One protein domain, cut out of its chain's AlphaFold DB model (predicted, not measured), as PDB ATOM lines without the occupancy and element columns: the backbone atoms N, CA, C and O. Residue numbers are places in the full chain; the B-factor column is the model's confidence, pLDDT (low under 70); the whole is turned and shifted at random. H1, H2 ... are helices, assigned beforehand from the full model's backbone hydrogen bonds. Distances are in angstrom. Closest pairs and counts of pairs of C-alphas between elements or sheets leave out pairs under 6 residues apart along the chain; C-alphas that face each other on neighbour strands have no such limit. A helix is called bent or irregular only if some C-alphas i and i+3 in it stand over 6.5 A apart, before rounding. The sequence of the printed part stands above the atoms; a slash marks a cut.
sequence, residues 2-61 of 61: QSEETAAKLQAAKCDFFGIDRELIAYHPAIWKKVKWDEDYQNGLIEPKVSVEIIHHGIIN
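AT A GLANCE: This is residues 2 to 61 of the 61 residues of an uncharacterized protein of Bacillus sp. UMB0893 (UniProt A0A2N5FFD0). Four short helices make a small head, from which a long tail with no named element runs out; residues 51 to 61 of that tail stick out free and make much of the length. In the head the chain goes from H1, the longest helix, through H2 and H3, which make a corner, and comes back with H4 to the last part of H1. The printed part has 60 residues with four named helices, in the order H1, H2, H3, H4, and no named strand; the class is all helix. The whole is extended, with a radius of gyration of the C-alphas of 16.5 A, and spans 59 by 24 by 15 A.

HOW THE PARTS SIT: H1, residues 2 to 12, touches H4, residues 37 to 43, and their closest C-alphas, those of Gln 11 and Gln 42, are 4.7 A apart. Their lines stand at a steep tilt of 46 degrees and they run opposite ways. H2, residues 20 to 27, is close to H4 but not clearly touching, with the C-alphas of Asp 21 and Trp 37 as the closest pair at 7.4 A. Their lines are about perpendicular, only just, at 71 degrees. H3, residues 29 to 32, touches H2 only at the corner by their link, and only just, with 3 pairs of C-alphas within 8 A; the closest are those of Ile 25 and Trp 32, 5.7 A apart. H1 is apart from H2 and from H3, and H3 is apart from H4. Every O i to N i+4 pair is within hydrogen-bond range in H1 and H2; in H4 it is 1 of 3, beside 2 of 4 O i to N i+3 pairs, and H3 is too short for an O i to N i+4 pair.

IN THESE COORDINATES: H1 begins at C-alpha 2, (112.742, 103.820, 128.340), and is 15.2 A long from first to last C-alpha. H2 is 10.6 A long and begins at C-alpha 20, (120.866, 118.496, 118.604). H3 has four residues, Pro 29 to Trp 32. H4 is 10.0 A long and ends at C-alpha 43, (113.197, 111.435, 110.668); it is neither bent nor irregular, but only just: C-alphas 39 and 42 are 6.1 A apart.

THE WHOLE: The two C-alphas farthest apart, those of Lys 34 and Asn 61, are 59.1 A apart. Residues 26 to 31, of which 29 to 31 belong to H3, and residues 51 to 61 stand free; the body without them spans 32 by 19 by 15 A. The links H2 to H3 and H3 to H4 are tight, and H1 to H2 is short. Residues 44 to 61 hold no named element, and Asn 61 is the chain's last residue. The printed part has no cut. Its mean pLDDT is 91.4, and residues 60 to 61 are under 70.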
ATOM      1  N   GLN A   2     113.225 102.499 127.865       87.38
ATOM      2  CA  GLN A   2     112.742 103.820 128.340       87.38
ATOM      3  C   GLN A   2     113.427 105.016 127.650       87.38
ATOM      4  O   GLN A   2     112.759 105.971 127.275       87.38
ATOM      5  N   SER A   3     114.744 104.955 127.437       90.06
ATOM      6  CA  SER A   3     115.494 106.021 126.761       90.06
ATOM      7  C   SER A   3     115.072 106.215 125.298       90.06
ATOM      8  O   SER A   3     114.879 107.345 124.856       90.06
ATOM      9  N   GLU A   4     114.889 105.117 124.564       93.25
ATOM     10  CA  GLU A   4     114.405 105.119 123.177       93.25
ATOM     11  C   GLU A   4     112.974 105.664 123.097       93.25
ATOM     12  O   GLU A   4     112.666 106.477 122.232       93.25
ATOM     13  N   GLU A   5     112.107 105.276 124.034       95.12
ATOM     14  CA  GLU A   5     110.724 105.753 124.099       95.12
ATOM     15  C   GLU A   5     110.652 107.263 124.366       95.12
ATOM     16  O   GLU A   5     109.861 107.973 123.743       95.12
ATOM     17  N   THR A   6     111.492 107.781 125.267       94.75
ATOM     18  CA  THR A   6     111.595 109.223 125.515       94.75
ATOM     19  C   THR A   6     112.057 109.967 124.264       94.75
ATOM     20  O   THR A   6     111.446 110.975 123.908       94.75
ATOM     21  N   ALA A   7     113.082 109.465 123.567       93.81
ATOM     22  CA  ALA A   7     113.551 110.062 122.318       93.81
ATOM     23  C   ALA A   7     112.450 110.060 121.241       93.81
ATOM     24  O   ALA A   7     112.172 111.101 120.648       93.81
ATOM     25  N   ALA A   8     111.740 108.942 121.070       94.38
ATOM     26  CA  ALA A   8     110.633 108.835 120.124       94.38
ATOM     27  C   ALA A   8     109.486 109.813 120.442       94.38
ATOM     28  O   ALA A   8     108.947 110.455 119.540       94.38
ATOM     29  N   LYS A   9     109.130 109.984 121.725       95.69
ATOM     30  CA  LYS A   9     108.121 110.968 122.162       95.69
ATOM     31  C   LYS A   9     108.540 112.401 121.837       95.69
ATOM     32  O   LYS A   9     107.712 113.184 121.376       95.69
ATOM     33  N   LEU A  10     109.812 112.736 122.048       95.06
ATOM     34  CA  LEU A  10     110.359 114.052 121.717       95.06
ATOM     35  C   LEU A  10     110.336 114.312 120.204       95.06
ATOM     36  O   LEU A  10     109.882 115.376 119.780       95.06
ATOM     37  N   GLN A  11     110.722 113.329 119.384       93.69
ATOM     38  CA  GLN A  11     110.652 113.428 117.921       93.69
ATOM     39  C   GLN A  11     109.211 113.563 117.410       93.69
ATOM     40  O   GLN A  11     108.926 114.430 116.580       93.69
ATOM     41  N   ALA A  12     108.269 112.785 117.951       94.31
ATOM     42  CA  ALA A  12     106.849 112.891 117.607       94.31
ATOM     43  C   ALA A  12     106.266 114.274 117.953       94.31
ATOM     44  O   ALA A  12     105.440 114.803 117.211       94.31
ATOM     45  N   ALA A  13     106.736 114.884 119.043       94.44
ATOM     46  CA  ALA A  13     106.323 116.213 119.486       94.44
ATOM     47  C   ALA A  13     107.054 117.376 118.787       94.44
ATOM     48  O   ALA A  13     106.791 118.526 119.133       94.44
ATOM     49  N   LYS A  14     107.972 117.110 117.840       93.00
ATOM     50  CA  LYS A  14     108.865 118.124 117.236       93.00
ATOM     51  C   LYS A  14     109.660 118.920 118.280       93.00
ATOM     52  O   LYS A  14     109.905 120.111 118.123       93.00
ATOM     53  N   CYS A  15     110.027 118.262 119.375       93.62
ATOM     54  CA  CYS A  15     110.700 118.887 120.503       93.62
ATOM     55  C   CYS A  15     112.171 118.471 120.528       93.62
ATOM     56  O   CYS A  15     112.491 117.329 120.875       93.62
ATOM     57  N   ASP A  16     113.070 119.396 120.189       92.44
ATOM     58  CA  ASP A  16     114.515 119.211 120.347       92.44
ATOM     59  C   ASP A  16     114.972 119.633 121.748       92.44
ATOM     60  O   ASP A  16     115.615 120.659 121.962       92.44
ATOM     61  N   PHE A  17     114.587 118.832 122.739       94.00
ATOM     62  CA  PHE A  17     115.006 119.054 124.122       94.00
ATOM     63  C   PHE A  17     116.496 118.752 124.343       94.00
ATOM     64  O   PHE A  17     117.113 119.311 125.247       94.00
ATOM     65  N   PHE A  18     117.076 117.863 123.531       92.75
ATOM     66  CA  PHE A  18     118.479 117.466 123.654       92.75
ATOM     67  C   PHE A  18     119.444 118.500 123.053       92.75
ATOM     68  O   PHE A  18     120.630 118.457 123.369       92.75
ATOM     69  N   GLY A  19     118.944 119.452 122.257       93.38
ATOM     70  CA  GLY A  19     119.740 120.525 121.661       93.38
ATOM     71  C   GLY A  19     120.622 120.040 120.513       93.38
ATOM     72  O   GLY A  19     121.748 120.518 120.355       93.38
ATOM     73  N   ILE A  20     120.136 119.066 119.741       94.19
ATOM     74  CA  ILE A  20     120.866 118.496 118.604       94.19
ATOM     75  C   ILE A  20     121.040 119.561 117.508       94.19
ATOM     76  O   ILE A  20     122.067 119.581 116.826       94.19
ATOM     77  N   ASP A  21     120.103 120.503 117.383       94.06
ATOM     78  CA  ASP A  21     120.209 121.668 116.505       94.06
ATOM     79  C   ASP A  21     121.486 122.476 116.755       94.06
ATOM     80  O   ASP A  21     122.212 122.815 115.820       94.06
ATOM     81  N   ARG A  22     121.804 122.746 118.021       95.56
ATOM     82  CA  ARG A  22     122.969 123.530 118.439       95.56
ATOM     83  C   ARG A  22     124.260 122.829 118.070       95.56
ATOM     84  O   ARG A  22     125.176 123.482 117.571       95.56
ATOM     85  N   GLU A  23     124.332 121.519 118.281       95.69
ATOM     86  CA  GLU A  23     125.489 120.731 117.861       95.69
ATOM     87  C   GLU A  23     125.626 120.722 116.336       95.69
ATOM     88  O   GLU A  23     126.723 120.933 115.810       95.69
ATOM     89  N   LEU A  24     124.515 120.572 115.608       94.56
ATOM     90  CA  LEU A  24     124.513 120.585 114.148       94.56
ATOM     91  C   LEU A  24     124.957 121.947 113.588       94.56
ATOM     92  O   LEU A  24     125.746 121.994 112.643       94.56
ATOM     93  N   ILE A  25     124.516 123.052 114.196       95.44
ATOM     94  CA  ILE A  25     124.945 124.417 113.855       95.44
ATOM     95  C   ILE A  25     126.442 124.599 114.121       95.44
ATOM     96  O   ILE A  25     127.150 125.146 113.272       95.44
ATOM     97  N   ALA A  26     126.923 124.157 115.285       97.38
ATOM     98  CA  ALA A  26     128.295 124.387 115.727       97.38
ATOM     99  C   ALA A  26     129.319 123.560 114.935       97.38
ATOM    100  O   ALA A  26     130.353 124.090 114.524       97.38
ATOM    101  N   TYR A  27     129.032 122.278 114.699       97.50
ATOM    102  CA  TYR A  27     130.003 121.329 114.145       97.50
ATOM    103  C   TYR A  27     129.758 120.985 112.673       97.50
ATOM    104  O   TYR A  27     130.689 120.589 111.969       97.50
ATOM    105  N   HIS A  28     128.539 121.191 112.164       96.06
ATOM    106  CA  HIS A  28     128.176 120.873 110.782       96.06
ATOM    107  C   HIS A  28     127.403 122.012 110.085       96.06
ATOM    108  O   HIS A  28     126.345 121.780 109.487       96.06
ATOM    109  N   PRO A  29     127.947 123.245 110.036       95.88
ATOM    110  CA  PRO A  29     127.238 124.410 109.497       95.88
ATOM    111  C   PRO A  29     126.849 124.262 108.016       95.88
ATOM    112  O   PRO A  29     125.879 124.865 107.555       95.88
ATOM    113  N   ALA A  30     127.588 123.461 107.243       96.81
ATOM    114  CA  ALA A  30     127.253 123.166 105.850       96.81
ATOM    115  C   ALA A  30     126.005 122.276 105.708       96.81
ATOM    116  O   ALA A  30     125.278 122.412 104.723       96.81
ATOM    117  N   ILE A  31     125.767 121.382 106.674       94.62
ATOM    118  CA  ILE A  31     124.571 120.534 106.738       94.62
ATOM    119  C   ILE A  31     123.398 121.360 107.257       94.62
ATOM    120  O   ILE A  31     122.343 121.347 106.633       94.62
ATOM    121  N   TRP A  32     123.610 122.155 108.313       95.38
ATOM    122  CA  TRP A  32     122.585 123.044 108.870       95.38
ATOM    123  C   TRP A  32     121.921 123.927 107.804       95.38
ATOM    124  O   TRP A  32     120.704 124.033 107.748       95.38
ATOM    125  N   LYS A  33     122.712 124.488 106.879       95.19
ATOM    126  CA  LYS A  33     122.202 125.313 105.767       95.19
ATOM    127  C   LYS A  33     121.265 124.584 104.795       95.19
ATOM    128  O   LYS A  33     120.619 125.247 103.989       95.19
ATOM    129  N   LYS A  34     121.253 123.249 104.794       95.44
ATOM    130  CA  LYS A  34     120.480 122.412 103.861       95.44
ATOM    131  C   LYS A  34     119.316 121.686 104.531       95.44
ATOM    132  O   LYS A  34     118.429 121.222 103.824       95.44
ATOM    133  N   VAL A  35     119.350 121.566 105.853       93.06
ATOM    134  CA  VAL A  35     118.364 120.844 106.655       93.06
ATOM    135  C   VAL A  35     117.185 121.750 106.987       93.06
ATOM    136  O   VAL A  35     117.351 122.918 107.337       93.06
ATOM    137  N   LYS A  36     115.982 121.193 106.909       94.31
ATOM    138  CA  LYS A  36     114.769 121.796 107.453       94.31
ATOM    139  C   LYS A  36     114.515 121.190 108.821       94.31
ATOM    140  O   LYS A  36     113.862 120.156 108.929       94.31
ATOM    141  N   TRP A  37     115.037 121.829 109.862       92.38
ATOM    142  CA  TRP A  37     115.085 121.234 111.199       92.38
ATOM    143  C   TRP A  37     113.731 120.694 111.694       92.38
ATOM    144  O   TRP A  37     113.655 119.545 112.119       92.38
ATOM    145  N   ASP A  38     112.647 121.453 111.520       87.19
ATOM    146  CA  ASP A  38     111.293 121.072 111.962       87.19
ATOM    147  C   ASP A  38     110.692 119.840 111.250       87.19
ATOM    148  O   ASP A  38     109.709 119.262 111.730       87.19
ATOM    149  N   GLU A  39     111.230 119.469 110.084       90.44
ATOM    150  CA  GLU A  39     110.822 118.301 109.291       90.44
ATOM    151  C   GLU A  39     111.823 117.150 109.483       90.44
ATOM    152  O   GLU A  39     111.438 116.014 109.757       90.44
ATOM    153  N   ASP A  40     113.118 117.450 109.387       92.56
ATOM    154  CA  ASP A  40     114.193 116.458 109.369       92.56
ATOM    155  C   ASP A  40     114.476 115.868 110.755       92.56
ATOM    156  O   ASP A  40     114.811 114.686 110.860       92.56
ATOM    157  N   TYR A  41     114.278 116.639 111.831       92.75
ATOM    158  CA  TYR A  41     114.492 116.172 113.206       92.75
ATOM    159  C   TYR A  41     113.652 114.932 113.544       92.75
ATOM    160  O   TYR A  41     114.118 114.020 114.232       92.75
ATOM    161  N   GLN A  42     112.426 114.857 113.018       92.25
ATOM    162  CA  GLN A  42     111.523 113.730 113.264       92.25
ATOM    163  C   GLN A  42     111.971 112.438 112.572       92.25
ATOM    164  O   GLN A  42     111.586 111.355 113.002       92.25
ATOM    165  N   ASN A  43     112.762 112.556 111.502       91.56
ATOM    166  CA  ASN A  43     113.197 111.435 110.668       91.56
ATOM    167  C   ASN A  43     114.606 110.940 111.027       91.56
ATOM    168  O   ASN A  43     115.037 109.897 110.534       91.56
ATOM    169  N   GLY A  44     115.341 111.687 111.855       89.12
ATOM    170  CA  GLY A  44     116.670 111.299 112.316       89.12
ATOM    171  C   GLY A  44     116.636 110.042 113.186       89.12
ATOM    172  O   GLY A  44     115.724 109.845 113.985       89.12
ATOM    173  N   LEU A  45     117.655 109.194 113.067       91.62
ATOM    174  CA  LEU A  45     117.837 108.073 113.986       91.62
ATOM    175  C   LEU A  45     118.521 108.577 115.263       91.62
ATOM    176  O   LEU A  45     119.672 109.008 115.217       91.62
ATOM    177  N   ILE A  46     117.819 108.512 116.395       92.06
ATOM    178  CA  ILE A  46     118.377 108.817 117.717       92.06
ATOM    179  C   ILE A  46     118.575 107.497 118.467       92.06
ATOM    180  O   ILE A  46     117.606 106.814 118.786       92.06
ATOM    181  N   GLU A  47     119.830 107.160 118.776       93.31
ATOM    182  CA  GLU A  47     120.211 105.981 119.567       93.31
ATOM    183  C   GLU A  47     120.797 106.415 120.923       93.31
ATOM    184  O   GLU A  47     122.001 106.681 121.027       93.31
ATOM    185  N   PRO A  48     119.981 106.513 121.987       91.50
ATOM    186  CA  PRO A  48     120.459 106.970 123.284       91.50
ATOM    187  C   PRO A  48     121.398 105.940 123.917       91.50
ATOM    188  O   PRO A  48     121.006 104.800 124.173       91.50
ATOM    189  N   LYS A  49     122.620 106.358 124.255       93.31
ATOM    190  CA  LYS A  49     123.576 105.548 125.022       93.31
ATOM    191  C   LYS A  49     123.700 106.108 126.429       93.31
ATOM    192  O   LYS A  49     124.221 107.200 126.623       93.31
ATOM    193  N   VAL A  50     123.217 105.347 127.407       90.75
ATOM    194  CA  VAL A  50     123.297 105.705 128.826       90.75
ATOM    195  C   VAL A  50     124.309 104.785 129.495       90.75
ATOM    196  O   VAL A  50     124.142 103.568 129.480       90.75
ATOM    197  N   SER A  51     125.356 105.371 130.069       93.38
ATOM    198  CA  SER A  51     126.339 104.666 130.891       93.38
ATOM    199  C   SER A  51     126.182 105.133 132.330       93.38
ATOM    200  O   SER A  51     126.104 106.336 132.577       93.38
ATOM    201  N   VAL A  52     126.103 104.191 133.266       91.31
ATOM    202  CA  VAL A  52     125.955 104.485 134.693       91.31
ATOM    203  C   VAL A  52     127.099 103.829 135.444       91.31
ATOM    204  O   VAL A  52     127.389 102.652 135.240       91.31
ATOM    205  N   GLU A  53     127.709 104.590 136.345       94.69
ATOM    206  CA  GLU A  53     128.699 104.103 137.295       94.69
ATOM    207  C   GLU A  53     128.149 104.270 138.715       94.69
ATOM    208  O   GLU A  53     127.727 105.359 139.111       94.69
ATOM    209  N   ILE A  54     128.133 103.184 139.491       90.94
ATOM    210  CA  ILE A  54     127.738 103.238 140.902       90.94
ATOM    211  C   ILE A  54     128.961 103.675 141.708       90.94
ATOM    212  O   ILE A  54     129.819 102.863 142.038       90.94
ATOM    213  N   ILE A  55     129.019 104.963 142.039       92.19
ATOM    214  CA  ILE A  55     130.120 105.546 142.822       92.19
ATOM    215  C   ILE A  55     129.919 105.423 144.343       92.19
ATOM    216  O   ILE A  55     130.836 105.689 145.117       92.19
ATOM    217  N   HIS A  56     128.721 105.031 144.789       86.69
ATOM    218  CA  HIS A  56     128.397 104.793 146.195       86.69
ATOM    219  C   HIS A  56     127.121 103.953 146.320       86.69
ATOM    220  O   HIS A  56     126.178 104.140 145.551       86.69
ATOM    221  N   HIS A  57     127.056 103.075 147.319       82.44
ATOM    222  CA  HIS A  57     125.812 102.451 147.758       82.44
ATOM    223  C   HIS A  57     125.571 102.839 149.220       82.44
ATOM    224  O   HIS A  57     126.485 102.778 150.040       82.44
ATOM    225  N   GLY A  58     124.353 103.264 149.558       80.12
ATOM    226  CA  GLY A  58     124.011 103.550 150.951       80.12
ATOM    227  C   GLY A  58     124.107 102.283 151.806       80.12
ATOM    228  O   GLY A  58     123.766 101.192 151.346       80.12
ATOM    229  N   ILE A  59     124.563 102.419 153.053       73.19
ATOM    230  CA  ILE A  59     124.387 101.378 154.072       73.19
ATOM    231  C   ILE A  59     122.978 101.576 154.629       73.19
ATOM    232  O   ILE A  59     122.760 102.434 155.480       73.19
ATOM    233  N   ILE A  60     122.005 100.840 154.100       66.19
ATOM    234  CA  ILE A  60     120.680 100.737 154.716       66.19
ATOM    235  C   ILE A  60     120.765  99.545 155.679       66.19
ATOM    236  O   ILE A  60     120.939  98.417 155.219       66.19
ATOM    237  N   ASN A  61     120.738  99.817 156.987       50.72
ATOM    238  CA  ASN A  61     120.663  98.831 158.074       50.72
ATOM    239  C   ASN A  61     119.261  98.856 158.683       50.72
ATOM    240  O   ASN A  61     118.748  99.986 158.859       50.72
TER     241      ASN A  61